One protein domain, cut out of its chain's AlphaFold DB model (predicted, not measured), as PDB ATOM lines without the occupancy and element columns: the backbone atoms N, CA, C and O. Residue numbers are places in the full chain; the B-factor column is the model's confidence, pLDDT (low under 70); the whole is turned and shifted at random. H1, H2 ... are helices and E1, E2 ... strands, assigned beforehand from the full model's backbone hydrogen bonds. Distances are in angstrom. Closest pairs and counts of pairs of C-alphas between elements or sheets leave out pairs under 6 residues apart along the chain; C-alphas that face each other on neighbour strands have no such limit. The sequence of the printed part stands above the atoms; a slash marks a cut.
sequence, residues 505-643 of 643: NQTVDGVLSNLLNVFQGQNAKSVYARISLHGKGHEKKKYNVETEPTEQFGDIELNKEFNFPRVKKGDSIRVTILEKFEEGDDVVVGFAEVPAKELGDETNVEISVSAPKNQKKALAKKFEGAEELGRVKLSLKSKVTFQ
ATOM      1  N   ASN A 505      -6.486 117.103 -54.850       79.62
ATOM      2  CA  ASN A 505      -5.570 116.373 -53.987       79.62
ATOM      3  C   ASN A 505      -5.463 114.929 -54.485       79.62
ATOM      4  O   ASN A 505      -6.466 114.265 -54.722       79.62
ATOM      5  N   GLN A 506      -4.242 114.440 -54.695       84.19
ATOM      6  CA  GLN A 506      -3.996 113.053 -55.090       84.19
ATOM      7  C   GLN A 506      -3.049 112.414 -54.080       84.19
ATOM      8  O   GLN A 506      -1.943 112.912 -53.850       84.19
ATOM      9  N   THR A 507      -3.500 111.306 -53.503       88.25
ATOM     10  CA  THR A 507      -2.713 110.432 -52.631       88.25
ATOM     11  C   THR A 507      -2.360 109.190 -53.436       88.25
ATOM     12  O   THR A 507      -3.232 108.644 -54.115       88.25
ATOM     13  N   VAL A 508      -1.101 108.758 -53.390       89.56
ATOM     14  CA  VAL A 508      -0.677 107.504 -54.021       89.56
ATOM     15  C   VAL A 508      -0.091 106.580 -52.968       89.56
ATOM     16  O   VAL A 508       0.917 106.910 -52.345       89.56
ATOM     17  N   ASP A 509      -0.728 105.431 -52.810       90.19
ATOM     18  CA  ASP A 509      -0.240 104.290 -52.047       90.19
ATOM     19  C   ASP A 509       0.369 103.290 -53.021       90.19
ATOM     20  O   ASP A 509      -0.165 103.083 -54.111       90.19
ATOM     21  N   GLY A 510       1.487 102.667 -52.672       89.81
ATOM     22  CA  GLY A 510       2.101 101.702 -53.566       89.81
ATOM     23  C   GLY A 510       2.948 100.657 -52.874       89.81
ATOM     24  O   GLY A 510       3.421 100.851 -51.758       89.81
ATOM     25  N   VAL A 511       3.150  99.548 -53.578       91.12
ATOM     26  CA  VAL A 511       4.025  98.451 -53.174       91.12
ATOM     27  C   VAL A 511       5.002  98.172 -54.307       91.12
ATOM     28  O   VAL A 511       4.601  97.875 -55.437       91.12
ATOM     29  N   LEU A 512       6.293  98.269 -54.004       90.12
ATOM     30  CA  LEU A 512       7.354  97.738 -54.850       90.12
ATOM     31  C   LEU A 512       7.478  96.244 -54.576       90.12
ATOM     32  O   LEU A 512       8.035  95.854 -53.551       90.12
ATOM     33  N   SER A 513       6.932  95.423 -55.473       86.56
ATOM     34  CA  SER A 513       6.884  93.975 -55.279       86.56
ATOM     35  C   SER A 513       8.198  93.323 -55.697       86.56
ATOM     36  O   SER A 513       8.811  92.625 -54.893       86.56
ATOM     37  N   ASN A 514       8.663  93.603 -56.921       87.56
ATOM     38  CA  ASN A 514       9.807  92.914 -57.508       87.56
ATOM     39  C   ASN A 514      10.707  93.847 -58.321       87.56
ATOM     40  O   ASN A 514      10.236  94.754 -59.018       87.56
ATOM     41  N   LEU A 515      12.000  93.543 -58.293       85.12
ATOM     42  CA  LEU A 515      12.954  93.943 -59.317       85.12
ATOM     43  C   LEU A 515      13.299  92.699 -60.138       85.12
ATOM     44  O   LEU A 515      13.697  91.698 -59.560       85.12
ATOM     45  N   LEU A 516      13.118  92.744 -61.455       83.69
ATOM     46  CA  LEU A 516      13.289  91.598 -62.350       83.69
ATOM     47  C   LEU A 516      14.495  91.814 -63.259       83.69
ATOM     48  O   LEU A 516      14.633  92.896 -63.835       83.69
ATOM     49  N   ASN A 517      15.336  90.792 -63.428       80.56
ATOM     50  CA  ASN A 517      16.500  90.817 -64.330       80.56
ATOM     51  C   ASN A 517      17.382  92.080 -64.207       80.56
ATOM     52  O   ASN A 517      17.845  92.625 -65.211       80.56
ATOM     53  N   VAL A 518      17.580  92.594 -62.990       78.19
ATOM     54  CA  VAL A 518      18.383  93.807 -62.770       78.19
ATOM     55  C   VAL A 518      19.840  93.548 -63.124       78.19
ATOM     56  O   VAL A 518      20.431  92.563 -62.685       78.19
ATOM     57  N   PHE A 519      20.427  94.463 -63.895       75.62
ATOM     58  CA  PHE A 519      21.845  94.408 -64.233       75.62
ATOM     59  C   PHE A 519      22.717  94.451 -62.971       75.62
ATOM     60  O   PHE A 519      22.567  95.363 -62.158       75.62
ATOM     61  N   GLN A 520      23.655  93.507 -62.857       73.06
ATOM     62  CA  GLN A 520      24.606  93.427 -61.751       73.06
ATOM     63  C   GLN A 520      26.000  93.909 -62.179       73.06
ATOM     64  O   GLN A 520      26.600  93.375 -63.116       73.06
ATOM     65  N   GLY A 521      26.551  94.888 -61.463       69.00
ATOM     66  CA  GLY A 521      27.922  95.351 -61.649       69.00
ATOM     67  C   GLY A 521      28.974  94.337 -61.177       69.00
ATOM     68  O   GLY A 521      28.801  93.649 -60.172       69.00
ATOM     69  N   GLN A 522      30.123  94.277 -61.866       63.59
ATOM     70  CA  GLN A 522      31.283  93.498 -61.403       63.59
ATOM     71  C   GLN A 522      31.721  94.020 -60.017       63.59
ATOM     72  O   GLN A 522      32.147  95.172 -59.910       63.59
ATOM     73  N   ASN A 523      31.615  93.171 -58.985       69.12
ATOM     74  CA  ASN A 523      31.934  93.415 -57.563       69.12
ATOM     75  C   ASN A 523      30.857  94.117 -56.702       69.12
ATOM     76  O   ASN A 523      31.188  94.657 -55.646       69.12
ATOM     77  N   ALA A 524      29.585  94.124 -57.111       71.00
ATOM     78  CA  ALA A 524      28.502  94.589 -56.238       71.00
ATOM     79  C   ALA A 524      28.268  93.608 -55.068       71.00
ATOM     80  O   ALA A 524      28.150  92.404 -55.292       71.00
ATOM     81  N   LYS A 525      28.180  94.120 -53.829       80.62
ATOM     82  CA  LYS A 525      27.905  93.327 -52.614       80.62
ATOM     83  C   LYS A 525      26.408  93.162 -52.367       80.62
ATOM     84  O   LYS A 525      25.949  92.075 -52.044       80.62
ATOM     85  N   SER A 526      25.648  94.247 -52.505       82.81
ATOM     86  CA  SER A 526      24.197  94.232 -52.316       82.81
ATOM     87  C   SER A 526      23.491  95.248 -53.205       82.81
ATOM     88  O   SER A 526      24.071  96.262 -53.604       82.81
ATOM     89  N   VAL A 527      22.222  94.969 -53.501       86.38
ATOM     90  CA  VAL A 527      21.328  95.825 -54.292       86.38
ATOM     91  C   VAL A 527      20.190  96.312 -53.410       86.38
ATOM     92  O   VAL A 527      19.653  95.560 -52.595       86.38
ATOM     93  N   TYR A 528      19.802  97.572 -53.580       88.38
ATOM     94  CA  TYR A 528      18.587  98.123 -52.988       88.38
ATOM     95  C   TYR A 528      17.930  99.139 -53.925       88.38
ATOM     96  O   TYR A 528      18.540  99.632 -54.877       88.38
ATOM     97  N   ALA A 529      16.664  99.459 -53.666       89.19
ATOM     98  CA  ALA A 529      15.910 100.433 -54.439       89.19
ATOM     99  C   ALA A 529      15.478 101.624 -53.579       89.19
ATOM    100  O   ALA A 529      15.055 101.476 -52.432       89.19
ATOM    101  N   ARG A 530      15.527 102.817 -54.175       91.12
ATOM    102  CA  ARG A 530      14.969 104.056 -53.631       91.12
ATOM    103  C   ARG A 530      13.756 104.477 -54.449       91.12
ATOM    104  O   ARG A 530      13.877 104.805 -55.627       91.12
ATOM    105  N   ILE A 531      12.600 104.532 -53.806       92.31
ATOM    106  CA  ILE A 531      11.347 105.044 -54.360       92.31
ATOM    107  C   ILE A 531      11.231 106.514 -53.959       92.31
ATOM    108  O   ILE A 531      11.305 106.849 -52.780       92.31
ATOM    109  N   SER A 532      11.062 107.411 -54.925       91.56
ATOM    110  CA  SER A 532      11.045 108.856 -54.686       91.56
ATOM    111  C   SER A 532      10.019 109.574 -55.557       91.56
ATOM    112  O   SER A 532       9.720 109.150 -56.677       91.56
ATOM    113  N   LEU A 533       9.480 110.684 -55.052       90.75
ATOM    114  CA  LEU A 533       8.567 111.537 -55.811       90.75
ATOM    115  C   LEU A 533       9.338 112.660 -56.516       90.75
ATOM    116  O   LEU A 533       9.979 113.497 -55.877       90.75
ATOM    117  N   HIS A 534       9.227 112.733 -57.835       89.00
ATOM    118  CA  HIS A 534       9.862 113.751 -58.663       89.00
ATOM    119  C   HIS A 534       8.855 114.819 -59.100       89.00
ATOM    120  O   HIS A 534       7.759 114.515 -59.555       89.00
ATOM    121  N   GLY A 535       9.224 116.094 -58.938       84.25
ATOM    122  CA  GLY A 535       8.504 117.238 -59.510       84.25
ATOM    123  C   GLY A 535       9.066 117.630 -60.880       84.25
ATOM    124  O   GLY A 535       9.700 116.816 -61.541       84.25
ATOM    125  N   LYS A 536       8.911 118.902 -61.293       75.69
ATOM    126  CA  LYS A 536       9.468 119.469 -62.548       75.69
ATOM    127  C   LYS A 536      11.010 119.372 -62.613       75.69
ATOM    128  O   LYS A 536      11.712 120.366 -62.425       75.69
ATOM    129  N   GLY A 537      11.535 118.176 -62.871       62.88
ATOM    130  CA  GLY A 537      12.950 117.867 -63.078       62.88
ATOM    131  C   GLY A 537      13.802 117.642 -61.822       62.88
ATOM    132  O   GLY A 537      15.013 117.508 -61.964       62.88
ATOM    133  N   HIS A 538      13.230 117.604 -60.613       78.44
ATOM    134  CA  HIS A 538      13.990 117.417 -59.365       78.44
ATOM    135  C   HIS A 538      13.256 116.520 -58.360       78.44
ATOM    136  O   HIS A 538      12.026 116.521 -58.301       78.44
ATOM    137  N   GLU A 539      14.030 115.772 -57.571       82.94
ATOM    138  CA  GLU A 539      13.543 114.910 -56.489       82.94
ATOM    139  C   GLU A 539      12.993 115.755 -55.331       82.94
ATOM    140  O   GLU A 539      13.621 116.720 -54.877       82.94
ATOM    141  N   LYS A 540      11.816 115.394 -54.816       85.62
ATOM    142  CA  LYS A 540      11.262 115.994 -53.604       85.62
ATOM    143  C   LYS A 540      11.818 115.256 -52.393       85.62
ATOM    144  O   LYS A 540      11.241 114.273 -51.951       85.62
ATOM    145  N   LYS A 541      12.879 115.803 -51.794       78.94
ATOM    146  CA  LYS A 541      13.605 115.217 -50.644       78.94
ATOM    147  C   LYS A 541      12.744 114.753 -49.457       78.94
ATOM    148  O   LYS A 541      13.221 113.978 -48.648       78.94
ATOM    149  N   LYS A 542      11.513 115.261 -49.312       79.81
ATOM    150  CA  LYS A 542      10.577 114.872 -48.239       79.81
ATOM    151  C   LYS A 542       9.815 113.567 -48.519       79.81
ATOM    152  O   LYS A 542       9.113 113.101 -47.634       79.81
ATOM    153  N   TYR A 543       9.891 113.033 -49.737       85.81
ATOM    154  CA  TYR A 543       9.121 111.877 -50.196       85.81
ATOM    155  C   TYR A 543      10.064 110.859 -50.841       85.81
ATOM    156  O   TYR A 543      10.126 110.744 -52.066       85.81
ATOM    157  N   ASN A 544      10.825 110.166 -49.997       87.56
ATOM    158  CA  ASN A 544      11.738 109.095 -50.368       87.56
ATOM    159  C   ASN A 544      11.565 107.897 -49.422       87.56
ATOM    160  O   ASN A 544      11.381 108.056 -48.219       87.56
ATOM    161  N   VAL A 545      11.603 106.691 -49.979       88.75
ATOM    162  CA  VAL A 545      11.534 105.426 -49.244       88.75
ATOM    163  C   VAL A 545      12.577 104.490 -49.836       88.75
ATOM    164  O   VAL A 545      12.653 104.348 -51.053       88.75
ATOM    165  N   GLU A 546      13.387 103.862 -48.992       89.75
ATOM    166  CA  GLU A 546      14.415 102.906 -49.412       89.75
ATOM    167  C   GLU A 546      14.047 101.487 -48.970       89.75
ATOM    168  O   GLU A 546      13.370 101.287 -47.953       89.75
ATOM    169  N   THR A 547      14.458 100.500 -49.762       89.19
ATOM    170  CA  THR A 547      14.383  99.083 -49.394       89.19
ATOM    171  C   THR A 547      15.633  98.658 -48.637       89.19
ATOM    172  O   THR A 547      16.680  99.295 -48.746       89.19
ATOM    173  N   GLU A 548      15.536  97.553 -47.899       84.62
ATOM    174  CA  GLU A 548      16.714  96.960 -47.271       84.62
ATOM    175  C   GLU A 548      17.666  96.398 -48.347       84.62
ATOM    176  O   GLU A 548      17.195  95.850 -49.353       84.62
ATOM    177  N   PRO A 549      18.994  96.538 -48.182       84.88
ATOM    178  CA  PRO A 549      19.962  95.939 -49.092       84.88
ATOM    179  C   PRO A 549      19.908  94.414 -49.065       84.88
ATOM    180  O   PRO A 549      19.951  93.805 -48.000       84.88
ATOM    181  N   THR A 550      19.860  93.803 -50.247       81.25
ATOM    182  CA  THR A 550      19.803  92.344 -50.411       81.25
ATOM    183  C   THR A 550      21.033  91.856 -51.178       81.25
ATOM    184  O   THR A 550      21.441  92.482 -52.154       81.25
ATOM    185  N   GLU A 551      21.631  90.744 -50.744       78.94
ATOM    186  CA  GLU A 551      22.773  90.088 -51.420       78.94
ATOM    187  C   GLU A 551      22.320  89.072 -52.495       78.94
ATOM    188  O   GLU A 551      23.126  88.345 -53.069       78.94
ATOM    189  N   GLN A 552      21.012  89.000 -52.761       73.94
ATOM    190  CA  GLN A 552      20.417  88.195 -53.827       73.94
ATOM    191  C   GLN A 552      20.360  89.024 -55.110       73.94
ATOM    192  O   GLN A 552      19.878  90.155 -55.103       73.94
ATOM    193  N   PHE A 553      20.830  88.440 -56.209       71.50
ATOM    194  CA  PHE A 553      20.867  89.067 -57.527       71.50
ATOM    195  C   PHE A 553      19.999  88.260 -58.500       71.50
ATOM    196  O   PHE A 553      19.980  87.030 -58.435       71.50
ATOM    197  N   GLY A 554      19.268  88.948 -59.383       71.75
ATOM    198  CA  GLY A 554      18.261  88.352 -60.268       71.75
ATOM    199  C   GLY A 554      16.868  88.925 -60.003       71.75
ATOM    200  O   GLY A 554      16.711  90.146 -59.959       71.75
ATOM    201  N   ASP A 555      15.876  88.051 -59.825       77.62
ATOM    202  CA  ASP A 555      14.510  88.440 -59.464       77.62
ATOM    203  C   ASP A 555      14.407  88.634 -57.943       77.62
ATOM    204  O   ASP A 555      14.375  87.677 -57.172       77.62
ATOM    205  N   ILE A 556      14.392  89.894 -57.510       82.88
ATOM    206  CA  ILE A 556      14.418  90.289 -56.099       82.88
ATOM    207  C   ILE A 556      12.998  90.623 -55.650       82.88
ATOM    208  O   ILE A 556      12.377  91.535 -56.200       82.88
ATOM    209  N   GLU A 557      12.499  89.936 -54.623       82.50
ATOM    210  CA  GLU A 557      11.231  90.264 -53.964       82.50
ATOM    211  C   GLU A 557      11.476  91.239 -52.806       82.50
ATOM    212  O   GLU A 557      12.182  90.917 -51.853       82.50
ATOM    213  N   LEU A 558      10.905  92.443 -52.879       79.56
ATOM    214  CA  LEU A 558      11.122  93.498 -51.876       79.56
ATOM    215  C   LEU A 558       9.874  93.776 -51.039       79.56
ATOM    216  O   LEU A 558       9.995  94.097 -49.859       79.56
ATOM    217  N   ASN A 559       8.687  93.677 -51.648       84.88
ATOM    218  CA  ASN A 559       7.385  93.959 -51.031       84.88
ATOM    219  C   ASN A 559       7.371  95.237 -50.166       84.88
ATOM    220  O   ASN A 559       6.777  95.276 -49.089       84.88
ATOM    221  N   LYS A 560       8.050  96.299 -50.625       88.06
ATOM    222  CA  LYS A 560       8.176  97.548 -49.865       88.06
ATOM    223  C   LYS A 560       6.979  98.453 -50.119       88.06
ATOM    224  O   LYS A 560       6.786  98.926 -51.239       88.06
ATOM    225  N   GLU A 561       6.231  98.745 -49.063       88.88
ATOM    226  CA  GLU A 561       5.118  99.693 -49.096       88.88
ATOM    227  C   GLU A 561       5.596 101.149 -48.978       88.88
ATOM    228  O   GLU A 561       6.562 101.457 -48.268       88.88
ATOM    229  N   PHE A 562       4.907 102.062 -49.661       90.88
ATOM    230  CA  PHE A 562       5.125 103.503 -49.569       90.88
ATOM    231  C   PHE A 562       3.816 104.288 -49.727       90.88
ATOM    232  O   PHE A 562       2.908 103.880 -50.449       90.88
ATOM    233  N   ASN A 563       3.750 105.456 -49.084       90.50
ATOM    234  CA  ASN A 563       2.623 106.387 -49.166       90.50
ATOM    235  C   ASN A 563       3.125 107.791 -49.524       90.50
ATOM    236  O   ASN A 563       3.992 108.351 -48.848       90.50
ATOM    237  N   PHE A 564       2.550 108.381 -50.573       91.06
ATOM    238  CA  PHE A 564       2.785 109.764 -50.973       91.06
ATOM    239  C   PHE A 564       1.479 110.572 -50.899       91.06
ATOM    240  O   PHE A 564       0.645 110.490 -51.802       91.06
ATOM    241  N   PRO A 565       1.294 111.411 -49.860       82.06
ATOM    242  CA  PRO A 565      -0.001 112.033 -49.568       82.06
ATOM    243  C   PRO A 565      -0.315 113.298 -50.381       82.06
ATOM    244  O   PRO A 565      -1.424 113.816 -50.308       82.06
ATOM    245  N   ARG A 566       0.664 113.864 -51.104       83.19
ATOM    246  CA  ARG A 566       0.513 115.132 -51.846       83.19
ATOM    247  C   ARG A 566       1.171 115.061 -53.222       83.19
ATOM    248  O   ARG A 566       2.170 115.740 -53.484       83.19
ATOM    249  N   VAL A 567       0.608 114.236 -54.099       85.31
ATOM    250  CA  VAL A 567       1.068 114.061 -55.481       85.31
ATOM    251  C   VAL A 567       0.352 115.055 -56.400       85.31
ATOM    252  O   VAL A 567      -0.866 115.203 -56.373       85.31
ATOM    253  N   LYS A 568       1.105 115.784 -57.223       85.88
ATOM    254  CA  LYS A 568       0.563 116.693 -58.244       85.88
ATOM    255  C   LYS A 568       0.487 115.972 -59.589       85.88
ATOM    256  O   LYS A 568       1.318 115.126 -59.889       85.88
ATOM    257  N   LYS A 569      -0.432 116.391 -60.470       82.50
ATOM    258  CA  LYS A 569      -0.596 115.815 -61.826       82.50
ATOM    259  C   LYS A 569       0.702 115.785 -62.654       82.50
ATOM    260  O   LYS A 569       0.863 114.922 -63.505       82.50
ATOM    261  N   GLY A 570       1.600 116.751 -62.442       83.12
ATOM    262  CA  GLY A 570       2.885 116.844 -63.143       83.12
ATOM    263  C   GLY A 570       4.057 116.159 -62.437       83.12
ATOM    264  O   GLY A 570       5.186 116.346 -62.881       83.12
ATOM    265  N   ASP A 571       3.808 115.454 -61.334       89.94
ATOM    266  CA  ASP A 571       4.831 114.674 -60.645       89.94
ATOM    267  C   ASP A 571       4.984 113.284 -61.281       89.94
ATOM    268  O   ASP A 571       4.134 112.827 -62.051       89.94
ATOM    269  N   SER A 572       6.057 112.596 -60.920       91.00
ATOM    270  CA  SER A 572       6.323 111.213 -61.296       91.00
ATOM    271  C   SER A 572       6.889 110.425 -60.120       91.00
ATOM    272  O   SER A 572       7.604 110.960 -59.272       91.00
ATOM    273  N   ILE A 573       6.546 109.144 -60.051       91.25
ATOM    274  CA  ILE A 573       7.096 108.204 -59.076       91.25
ATOM    275  C   ILE A 573       8.300 107.549 -59.734       91.25
ATOM    276  O   ILE A 573       8.161 106.907 -60.774       91.25
ATOM    277  N   ARG A 574       9.480 107.734 -59.147       91.69
ATOM    278  CA  ARG A 574      10.731 107.191 -59.667       91.69
ATOM    279  C   ARG A 574      11.300 106.156 -58.713       91.69
ATOM    280  O   ARG A 574      11.532 106.453 -57.543       91.69
ATOM    281  N   VAL A 575      11.595 104.979 -59.247       91.88
ATOM    282  CA  VAL A 575      12.359 103.929 -58.572       91.88
ATOM    283  C   VAL A 575      13.783 103.980 -59.099       91.88
ATOM    284  O   VAL A 575      14.004 103.816 -60.295       91.88
ATOM    285  N   THR A 576      14.741 104.251 -58.223       89.50
ATOM    286  CA  THR A 576      16.174 104.271 -58.531       89.50
ATOM    287  C   THR A 576      16.812 103.027 -57.941       89.50
ATOM    288  O   THR A 576      16.622 102.759 -56.759       89.50
ATOM    289  N   ILE A 577      17.557 102.279 -58.745       88.75
ATOM    290  CA  ILE A 577      18.251 101.064 -58.319       88.75
ATOM    291  C   ILE A 577      19.698 101.429 -57.990       88.75
ATOM    292  O   ILE A 577      20.377 102.062 -58.808       88.75
ATOM    293  N   LEU A 578      20.151 101.055 -56.793       86.75
ATOM    294  CA  LEU A 578      21.485 101.348 -56.280       86.75
ATOM    295  C   LEU A 578      22.212 100.062 -55.874       86.75
ATOM    296  O   LEU A 578      21.628  99.163 -55.271       86.75
ATOM    297  N   GLU A 579      23.505 100.017 -56.176       85.50
ATOM    298  CA  GLU A 579      24.429  98.960 -55.763       85.50
ATOM    299  C   GLU A 579      25.419  99.484 -54.726       85.50
ATOM    300  O   GLU A 579      26.002 100.561 -54.905       85.50
ATOM    301  N   LYS A 580      25.646  98.693 -53.674       82.25
ATOM    302  CA  LYS A 580      26.699  98.930 -52.683       82.25
ATOM    303  C   LYS A 580      27.927  98.080 -52.998       82.25
ATOM    304  O   LYS A 580      27.809  96.877 -53.230       82.25
ATOM    305  N   PHE A 581      29.102  98.700 -52.956       78.69
ATOM    306  CA  PHE A 581      30.402  98.050 -53.155       78.69
ATOM    307  C   PHE A 581      31.151  97.940 -51.816       78.69
ATOM    308  O   PHE A 581      30.882  98.710 -50.897       78.69
ATOM    309  N   GLU A 582      32.075  96.979 -51.688       66.06
ATOM    310  CA  GLU A 582      32.842  96.757 -50.444       66.06
ATOM    311  C   GLU A 582      33.731  97.951 -50.055       66.06
ATOM    312  O   GLU A 582      33.880  98.241 -48.870       66.06
ATOM    313  N   GLU A 583      34.247  98.686 -51.042       60.72
ATOM    314  CA  GLU A 583      34.970  99.947 -50.861       60.72
ATOM    315  C   GLU A 583      34.475 100.980 -51.891       60.72
ATOM    316  O   GLU A 583      34.768 100.871 -53.084       60.72
ATOM    317  N   GLY A 584      33.718 101.993 -51.451       63.53
ATOM    318  CA  GLY A 584      33.311 103.128 -52.294       63.53
ATOM    319  C   GLY A 584      31.893 103.655 -52.051       63.53
ATOM    320  O   GLY A 584      31.173 103.170 -51.184       63.53
ATOM    321  N   ASP A 585      31.514 104.672 -52.834       70.94
ATOM    322  CA  ASP A 585      30.171 105.267 -52.846       70.94
ATOM    323  C   ASP A 585      29.159 104.380 -53.598       70.94
ATOM    324  O   ASP A 585      29.501 103.738 -54.595       70.94
ATOM    325  N   ASP A 586      27.893 104.420 -53.172       78.75
ATOM    326  CA  ASP A 586      26.777 103.735 -53.832       78.75
ATOM    327  C   ASP A 586      26.634 104.177 -55.299       78.75
ATOM    328  O   ASP A 586      26.560 105.372 -55.619       78.75
ATOM    329  N   VAL A 587      26.544 103.207 -56.209       80.19
ATOM    330  CA  VAL A 587      26.427 103.471 -57.646       80.19
ATOM    331  C   VAL A 587      24.988 103.281 -58.099       80.19
ATOM    332  O   VAL A 587      24.352 102.270 -57.820       80.19
ATOM    333  N   VAL A 588      24.479 104.253 -58.856       82.69
ATOM    334  CA  VAL A 588      23.163 104.157 -59.495       82.69
ATOM    335  C   VAL A 588      23.268 103.313 -60.764       82.69
ATOM    336  O   VAL A 588      23.926 103.727 -61.722       82.69
ATOM    337  N   VAL A 589      22.568 102.178 -60.777       79.00
ATOM    338  CA  VAL A 589      22.467 101.270 -61.931       79.00
ATOM    339  C   VAL A 589      21.507 101.840 -62.974       79.00
ATOM    340  O   VAL A 589      21.827 101.933 -64.158       79.00
ATOM    341  N   GLY A 590      20.343 102.311 -62.530       83.19
ATOM    342  CA  GLY A 590      19.320 102.859 -63.413       83.19
ATOM    343  C   GLY A 590      18.088 103.335 -62.661       83.19
ATOM    344  O   GLY A 590      18.031 103.290 -61.430       83.19
ATOM    345  N   PHE A 591      17.102 103.828 -63.406       87.94
ATOM    346  CA  PHE A 591      15.826 104.240 -62.832       87.94
ATOM    347  C   PHE A 591      14.639 103.888 -63.730       87.94
ATOM    348  O   PHE A 591      14.739 103.910 -64.954       87.94
ATOM    349  N   ALA A 592      13.500 103.607 -63.106       88.94
ATOM    350  CA  ALA A 592      12.196 103.461 -63.745       88.94
ATOM    351  C   ALA A 592      11.268 104.577 -63.241       88.94
ATOM    352  O   ALA A 592      11.348 104.972 -62.076       88.94
ATOM    353  N   GLU A 593      10.413 105.123 -64.105       89.62
ATOM    354  CA  GLU A 593       9.594 106.295 -63.779       89.62
ATOM    355  C   GLU A 593       8.160 106.145 -64.290       89.62
ATOM    356  O   GLU A 593       7.951 105.859 -65.467       89.62
ATOM    357  N   VAL A 594       7.183 106.392 -63.412       90.75
ATOM    358  CA  VAL A 594       5.751 106.437 -63.742       90.75
ATOM    359  C   VAL A 594       5.227 107.855 -63.564       90.75
ATOM    360  O   VAL A 594       5.228 108.373 -62.441       90.75
ATOM    361  N   PRO A 595       4.750 108.513 -64.627       89.81
ATOM    362  CA  PRO A 595       4.071 109.795 -64.508       89.81
ATOM    363  C   PRO A 595       2.775 109.673 -63.696       89.81
ATOM    364  O   PRO A 595       1.908 108.863 -64.010       89.81
ATOM    365  N   ALA A 596       2.562 110.550 -62.711       86.50
ATOM    366  CA  ALA A 596       1.358 110.522 -61.871       86.50
ATOM    367  C   ALA A 596       0.053 110.779 -62.653       86.50
ATOM    368  O   ALA A 596      -1.035 110.455 -62.177       86.50
ATOM    369  N   LYS A 597       0.154 111.375 -63.851       83.88
ATOM    370  CA  LYS A 597      -0.964 111.582 -64.788       83.88
ATOM    371  C   LYS A 597      -1.462 110.282 -65.444       83.88
ATOM    372  O   LYS A 597      -2.548 110.305 -66.007       83.88
ATOM    373  N   GLU A 598      -0.652 109.221 -65.435       84.38
ATOM    374  CA  GLU A 598      -0.937 107.925 -66.077       84.38
ATOM    375  C   GLU A 598      -1.478 106.893 -65.074       84.38
ATOM    376  O   GLU A 598      -1.838 105.788 -65.462       84.38
ATOM    377  N   LEU A 599      -1.569 107.262 -63.791       84.75
ATOM    378  CA  LEU A 599      -2.114 106.412 -62.736       84.75
ATOM    379  C   LEU A 599      -3.648 106.436 -62.762       84.75
ATOM    380  O   LEU A 599      -4.251 107.499 -62.590       84.75
ATOM    381  N   GLY A 600      -4.259 105.265 -62.942       80.12
ATOM    382  CA  GLY A 600      -5.671 105.015 -62.632       80.12
ATOM    383  C   GLY A 600      -5.880 104.674 -61.150       80.12
ATOM    384  O   GLY A 600      -4.925 104.696 -60.372       80.12
ATOM    385  N   ASP A 601      -7.113 104.332 -60.761       82.06
ATOM    386  CA  ASP A 601      -7.473 104.039 -59.359       82.06
ATOM    387  C   ASP A 601      -6.647 102.885 -58.769       82.06
ATOM    388  O   ASP A 601      -6.115 103.000 -57.665       82.06
ATOM    389  N   GLU A 602      -6.455 101.815 -59.546       87.00
ATOM    390  CA  GLU A 602      -5.492 100.746 -59.281       87.00
ATOM    391  C   GLU A 602      -4.672 100.485 -60.548       87.00
ATOM    392  O   GLU A 602      -5.211 100.262 -61.630       87.00
ATOM    393  N   THR A 603      -3.350 100.557 -60.432       85.31
ATOM    394  CA  THR A 603      -2.407 100.485 -61.547       85.31
ATOM    395  C   THR A 603      -1.276  99.536 -61.178       85.31
ATOM    396  O   THR A 603      -0.451  99.844 -60.323       85.31
ATOM    397  N   ASN A 604      -1.224  98.380 -61.838       88.06
ATOM    398  CA  ASN A 604      -0.086  97.470 -61.759       88.06
ATOM    399  C   ASN A 604       0.773  97.681 -63.002       88.06
ATOM    400  O   ASN A 604       0.292  97.488 -64.117       88.06
ATOM    401  N   VAL A 605       2.020  98.102 -62.818       86.94
ATOM    402  CA  VAL A 605       2.931  98.431 -63.918       86.94
ATOM    403  C   VAL A 605       4.238  97.672 -63.786       86.94
ATOM    404  O   VAL A 605       4.827  97.592 -62.710       86.94
ATOM    405  N   GLU A 606       4.684  97.136 -64.915       89.38
ATOM    406  CA  GLU A 606       6.016  96.577 -65.106       89.38
ATOM    407  C   GLU A 606       6.770  97.502 -66.063       89.38
ATOM    408  O   GLU A 606       6.307  97.762 -67.174       89.38
ATOM    409  N   ILE A 607       7.888  98.066 -65.609       87.56
ATOM    410  CA  ILE A 607       8.572  99.160 -66.308       87.56
ATOM    411  C   ILE A 607      10.035  98.803 -66.496       87.56
ATOM    412  O   ILE A 607      10.718  98.479 -65.524       87.56
ATOM    413  N   SER A 608      10.531  98.931 -67.723       86.62
ATOM    414  CA  SER A 608      11.949  98.750 -68.026       86.62
ATOM    415  C   SER A 608      12.809  99.857 -67.410       86.62
ATOM    416  O   SER A 608      12.483 101.048 -67.457       86.62
ATOM    417  N   VAL A 609      13.941  99.458 -66.842       86.06
ATOM    418  CA  VAL A 609      14.910 100.345 -66.207       86.06
ATOM    419  C   VAL A 609      15.688 101.098 -67.282       86.06
ATOM    420  O   VAL A 609      16.261 100.514 -68.197       86.06
ATOM    421  N   SER A 610      15.716 102.424 -67.166       82.94
ATOM    422  CA  SER A 610      16.446 103.309 -68.070       82.94
ATOM    423  C   SER A 610      17.812 103.695 -67.503       82.94
ATOM    424  O   SER A 610      17.970 103.906 -66.296       82.94
ATOM    425  N   ALA A 611      18.788 103.870 -68.396       76.88
ATOM    426  CA  ALA A 611      20.123 104.327 -68.032       76.88
ATOM    427  C   ALA A 611      20.122 105.792 -67.524       76.88
ATOM    428  O   ALA A 611      19.391 106.649 -68.043       76.88
ATOM    429  N   PRO A 612      20.969 106.137 -66.543       71.50
ATOM    430  CA  PRO A 612      21.101 107.500 -66.031       71.50
ATOM    431  C   PRO A 612      21.748 108.461 -67.049       71.50
ATOM    432  O   PRO A 612      22.876 108.269 -67.489       71.50
ATOM    433  N   LYS A 613      21.054 109.563 -67.382       59.25
ATOM    434  CA  LYS A 613      21.425 110.506 -68.467       59.25
ATOM    435  C   LYS A 613      22.726 111.315 -68.261       59.25
ATOM    436  O   LYS A 613      23.190 111.922 -69.215       59.25
ATOM    437  N   ASN A 614      23.312 111.340 -67.056       55.97
ATOM    438  CA  ASN A 614      24.440 112.220 -66.690       55.97
ATOM    439  C   ASN A 614      25.578 111.488 -65.942       55.97
ATOM    440  O   ASN A 614      26.065 111.976 -64.921       55.97
ATOM    441  N   GLN A 615      26.008 110.309 -66.398       57.56
ATOM    442  CA  GLN A 615      27.154 109.627 -65.776       57.56
ATOM    443  C   GLN A 615      28.512 110.102 -66.328       57.56
ATOM    444  O   GLN A 615      28.656 110.447 -67.501       57.56
ATOM    445  N   LYS A 616      29.542 110.103 -65.467       53.09
ATOM    446  CA  LYS A 616      30.948 110.313 -65.864       53.09
ATOM    447  C   LYS A 616      31.356 109.225 -66.877       53.09
ATOM    448  O   LYS A 616      31.023 108.062 -66.676       53.09
ATOM    449  N   LYS A 617      32.143 109.574 -67.911       52.88
ATOM    450  CA  LYS A 617      32.597 108.672 -69.006       52.88
ATOM    451  C   LYS A 617      33.154 107.305 -68.554       52.88
ATOM    452  O   LYS A 617      33.094 106.355 -69.321       52.88
ATOM    453  N   ALA A 618      33.692 107.201 -67.337       49.81
ATOM    454  CA  ALA A 618      34.227 105.956 -66.778       49.81
ATOM    455  C   ALA A 618      33.147 104.940 -66.346       49.81
ATOM    456  O   ALA A 618      33.404 103.743 -66.393       49.81
ATOM    457  N   LEU A 619      31.950 105.396 -65.954       52.22
ATOM    458  CA  LEU A 619      30.826 104.523 -65.582       52.22
ATOM    459  C   LEU A 619      30.033 104.051 -66.805       52.22
ATOM    460  O   LEU A 619      29.610 102.905 -66.835       52.22
ATOM    461  N   ALA A 620      29.929 104.875 -67.853       53.75
ATOM    462  CA  ALA A 620      29.260 104.503 -69.104       53.75
ATOM    463  C   ALA A 620      29.885 103.267 -69.789       53.75
ATOM    464  O   ALA A 620      29.165 102.473 -70.381       53.75
ATOM    465  N   LYS A 621      31.205 103.059 -69.639       56.78
ATOM    466  CA  LYS A 621      31.912 101.855 -70.117       56.78
ATOM    467  C   LYS A 621      31.521 100.565 -69.384       56.78
ATOM    468  O   LYS A 621      31.725  99.490 -69.929       56.78
ATOM    469  N   LYS A 622      30.988 100.643 -68.155       58.28
ATOM    470  CA  LYS A 622      30.593  99.455 -67.369       58.28
ATOM    471  C   LYS A 622      29.270  98.835 -67.833       58.28
ATOM    472  O   LYS A 622      29.003  97.690 -67.495       58.28
ATOM    473  N   PHE A 623      28.474  99.578 -68.601       58.38
ATOM    474  CA  PHE A 623      27.158  99.164 -69.104       58.38
ATOM    475  C   PHE A 623      27.150  98.989 -70.637       58.38
ATOM    476  O   PHE A 623      26.095  98.828 -71.249       58.38
ATOM    477  N   GLU A 624      28.325  99.064 -71.270       51.19
ATOM    478  CA  GLU A 624      28.506  98.999 -72.721       51.19
ATOM    479  C   GLU A 624      28.284  97.545 -73.189       51.19
ATOM    480  O   GLU A 624      29.157  96.697 -73.032       51.19
ATOM    481  N   GLY A 625      27.080  97.248 -73.699       55.12
ATOM    482  CA  GLY A 625      26.695  95.923 -74.220       55.12
ATOM    483  C   GLY A 625      25.493  95.241 -73.547       55.12
ATOM    484  O   GLY A 625      25.127  94.150 -73.973       55.12
ATOM    485  N   ALA A 626      24.860  95.846 -72.534       57.78
ATOM    486  CA  ALA A 626      23.626  95.313 -71.944       57.78
ATOM    487  C   ALA A 626      22.390  95.721 -72.776       57.78
ATOM    488  O   ALA A 626      22.117  96.914 -72.918       57.78
ATOM    489  N   GLU A 627      21.645  94.750 -73.320       56.03
ATOM    490  CA  GLU A 627      20.425  95.011 -74.109       56.03
ATOM    491  C   GLU A 627      19.229  95.467 -73.243       56.03
ATOM    492  O   GLU A 627      18.394  96.239 -73.713       56.03
ATOM    493  N   GLU A 628      19.166  95.067 -71.965       67.94
ATOM    494  CA  GLU A 628      18.120  95.457 -71.006       67.94
ATOM    495  C   GLU A 628      18.732  95.593 -69.588       67.94
ATOM    496  O   GLU A 628      19.515  94.745 -69.167       67.94
ATOM    497  N   LEU A 629      18.418  96.671 -68.848       75.44
ATOM    498  CA  LEU A 629      18.976  96.954 -67.501       75.44
ATOM    499  C   LEU A 629      18.119  96.389 -66.347       75.44
ATOM    500  O   LEU A 629      18.404  96.641 -65.173       75.44
ATOM    501  N   GLY A 630      17.063  95.653 -66.691       84.56
ATOM    502  CA  GLY A 630      16.075  95.080 -65.779       84.56
ATOM    503  C   GLY A 630      14.712  95.757 -65.853       84.56
ATOM    504  O   GLY A 630      14.494  96.701 -66.619       84.56
ATOM    505  N   ARG A 631      13.774  95.265 -65.045       86.00
ATOM    506  CA  ARG A 631      12.402  95.767 -64.934       86.00
ATOM    507  C   ARG A 631      11.972  95.909 -63.484       86.00
ATOM    508  O   ARG A 631      12.458  95.211 -62.602       86.00
ATOM    509  N   VAL A 632      11.034  96.811 -63.238       89.31
ATOM    510  CA  VAL A 632      10.478  97.081 -61.910       89.31
ATOM    511  C   VAL A 632       8.982  96.818 -61.934       89.31
ATOM    512  O   VAL A 632       8.290  97.355 -62.800       89.31
ATOM    513  N   LYS A 633       8.482  96.039 -60.969       89.25
ATOM    514  CA  LYS A 633       7.053  95.771 -60.792       89.25
ATOM    515  C   LYS A 633       6.499  96.578 -59.619       89.25
ATOM    516  O   LYS A 633       6.905  96.394 -58.470       89.25
ATOM    517  N   LEU A 634       5.572  97.484 -59.923       89.94
ATOM    518  CA  LEU A 634       4.894  98.343 -58.954       89.94
ATOM    519  C   LEU A 634       3.394  98.069 -58.968       89.94
ATOM    520  O   LEU A 634       2.775  98.033 -60.032       89.94
ATOM    521  N   SER A 635       2.806  97.958 -57.780       89.75
ATOM    522  CA  SER A 635       1.361  98.065 -57.582       89.75
ATOM    523  C   SER A 635       1.059  99.425 -56.973       89.75
ATOM    524  O   SER A 635       1.614  99.756 -55.930       89.75
ATOM    525  N   LEU A 636       0.242 100.243 -57.635       89.44
ATOM    526  CA  LEU A 636      -0.050 101.623 -57.251       89.44
ATOM    527  C   LEU A 636      -1.560 101.810 -57.124       89.44
ATOM    528  O   LEU A 636      -2.307 101.476 -58.040       89.44
ATOM    529  N   LYS A 637      -2.009 102.396 -56.020       87.94
ATOM    530  CA  LYS A 637      -3.384 102.845 -55.813       87.94
ATOM    531  C   LYS A 637      -3.394 104.358 -55.716       87.94
ATOM    532  O   LYS A 637      -2.739 104.938 -54.852       87.94
ATOM    533  N   SER A 638      -4.113 105.009 -56.621       88.06
ATOM    534  CA  SER A 638      -4.195 106.466 -56.671       88.06
ATOM    535  C   SER A 638      -5.598 106.910 -56.296       88.06
ATOM    536  O   SER A 638      -6.549 106.645 -57.019       88.06
ATOM    537  N   LYS A 639      -5.723 107.669 -55.209       87.56
ATOM    538  CA  LYS A 639      -6.988 108.283 -54.806       87.56
ATOM    539  C   LYS A 639      -6.956 109.768 -55.128       87.56
ATOM    540  O   LYS A 639      -6.158 110.511 -54.557       87.56
ATOM    541  N   VAL A 640      -7.831 110.202 -56.033       84.19
ATOM    542  CA  VAL A 640      -8.009 111.618 -56.374       84.19
ATOM    543  C   VAL A 640      -9.245 112.148 -55.659       84.19
ATOM    544  O   VAL A 640     -10.344 111.641 -55.855       84.19
ATOM    545  N   THR A 641      -9.069 113.176 -54.839       80.88
ATOM    546  CA  THR A 641     -10.162 113.940 -54.239       80.88
ATOM    547  C   THR A 641     -10.136 115.373 -54.753       80.88
ATOM    548  O   THR A 641      -9.086 115.931 -55.078       80.88
ATOM    549  N   PHE A 642     -11.320 115.957 -54.859       78.44
ATOM    550  CA  PHE A 642     -11.532 117.345 -55.236       78.44
ATOM    551  C   PHE A 642     -12.100 118.035 -53.996       78.44
ATOM    552  O   PHE A 642     -13.107 117.563 -53.465       78.44
ATOM    553  N   GLN A 643     -11.387 119.036 -53.480       63.66
ATOM    554  CA  GLN A 643     -11.819 119.863 -52.349       63.66
ATOM    555  C   GLN A 643     -12.300 121.221 -52.817       63.66
ATOM    556  O   GLN A 643     -11.631 121.771 -53.722       63.66
TER     557      GLN A 643
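What this domain is: This is residues 505 to 643 of the 643 residues of the protein "C2 domain-containing protein" of Tritrichomonas foetus (UniProt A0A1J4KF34). Two strongly twisted four-stranded sheets lie face to face as a sandwich, E4 E1 E8 E7 over E3 E2 E5 E6, their strands crossed at 28 degrees. The first and last strands, E1 and E8, run side by side and bring the two ends of the printed part to one end of the long axis, while the short helix H1 lies in the loop region at the other end. The 139 printed residues hold eight named strands and one named helix, in the order E1 E2 E3 E4 E5 E6 E7 H1 E8; both sheets are antiparallel throughout and the class is mostly strand. The whole is compact, with a radius of gyration of the C-alphas of 15.3 A, yet elongated, spanning 51 by 28 by 27 A.

Where its parts are: E1, residues 505 to 516, begins with C-alpha 505 at (-5.570, 116.373, -53.987), measures 32.2 A and bends by 58 degrees at residue 513. E2 is residues 524 to 534, 26.8 A. E3, residues 539 to 546, bends by 95 degrees at residue 542. E4, residues 556 to 567, measures 27.3 A and bends by 61 degrees at residue 564. E5 is residues 572 to 581, 28.6 A; E6 is residues 587 to 595, 24.2 A; E7 is residues 602 to 608. H1, residues 617 to 623, begins with C-alpha 617 at (32.597, 108.672, -69.006). E8, residues 631 to 642, measures 33.7 A and ends with C-alpha 642 at (-11.532, 117.345, -55.236).

How they stand to each other: In the first sheet E1 has E4 as one neighbour, N 510 and O 562 being 2.9 A apart, and E8 as the other, with N 509 and O 637 at 2.9 A. E7 is the edge strand beside E8, with N 605 and O 634 at 2.9 A. In the second sheet E2 and E3 form a hairpin, with N 531 and O 545 at 2.8 A. E2 and E5 have N 530 and O 576 at 2.8 A; the hairpin E5 and E6 has N 575 and O 592 at 2.8 A. Between the sheets, the closest C-alphas of E6 and E7, those of Ala 592 and Ile 607, are 6.2 A apart. H1 only grazes the second sheet, with its residues 619 to 623. In H1, 0 of 3 O i to N i+4 pairs and 2 of 4 O i to N i+3 pairs are within hydrogen-bond range.

The domain as a whole: The C-alphas of Asn 523 and Gln 643, the two farthest apart, are 51.4 A apart. The printed part has no cut, and no link is long. Mean pLDDT of the printed part is 80.2; residues 521 to 523, 537, 582 to 584, 613 to 628 and 643 are under 70.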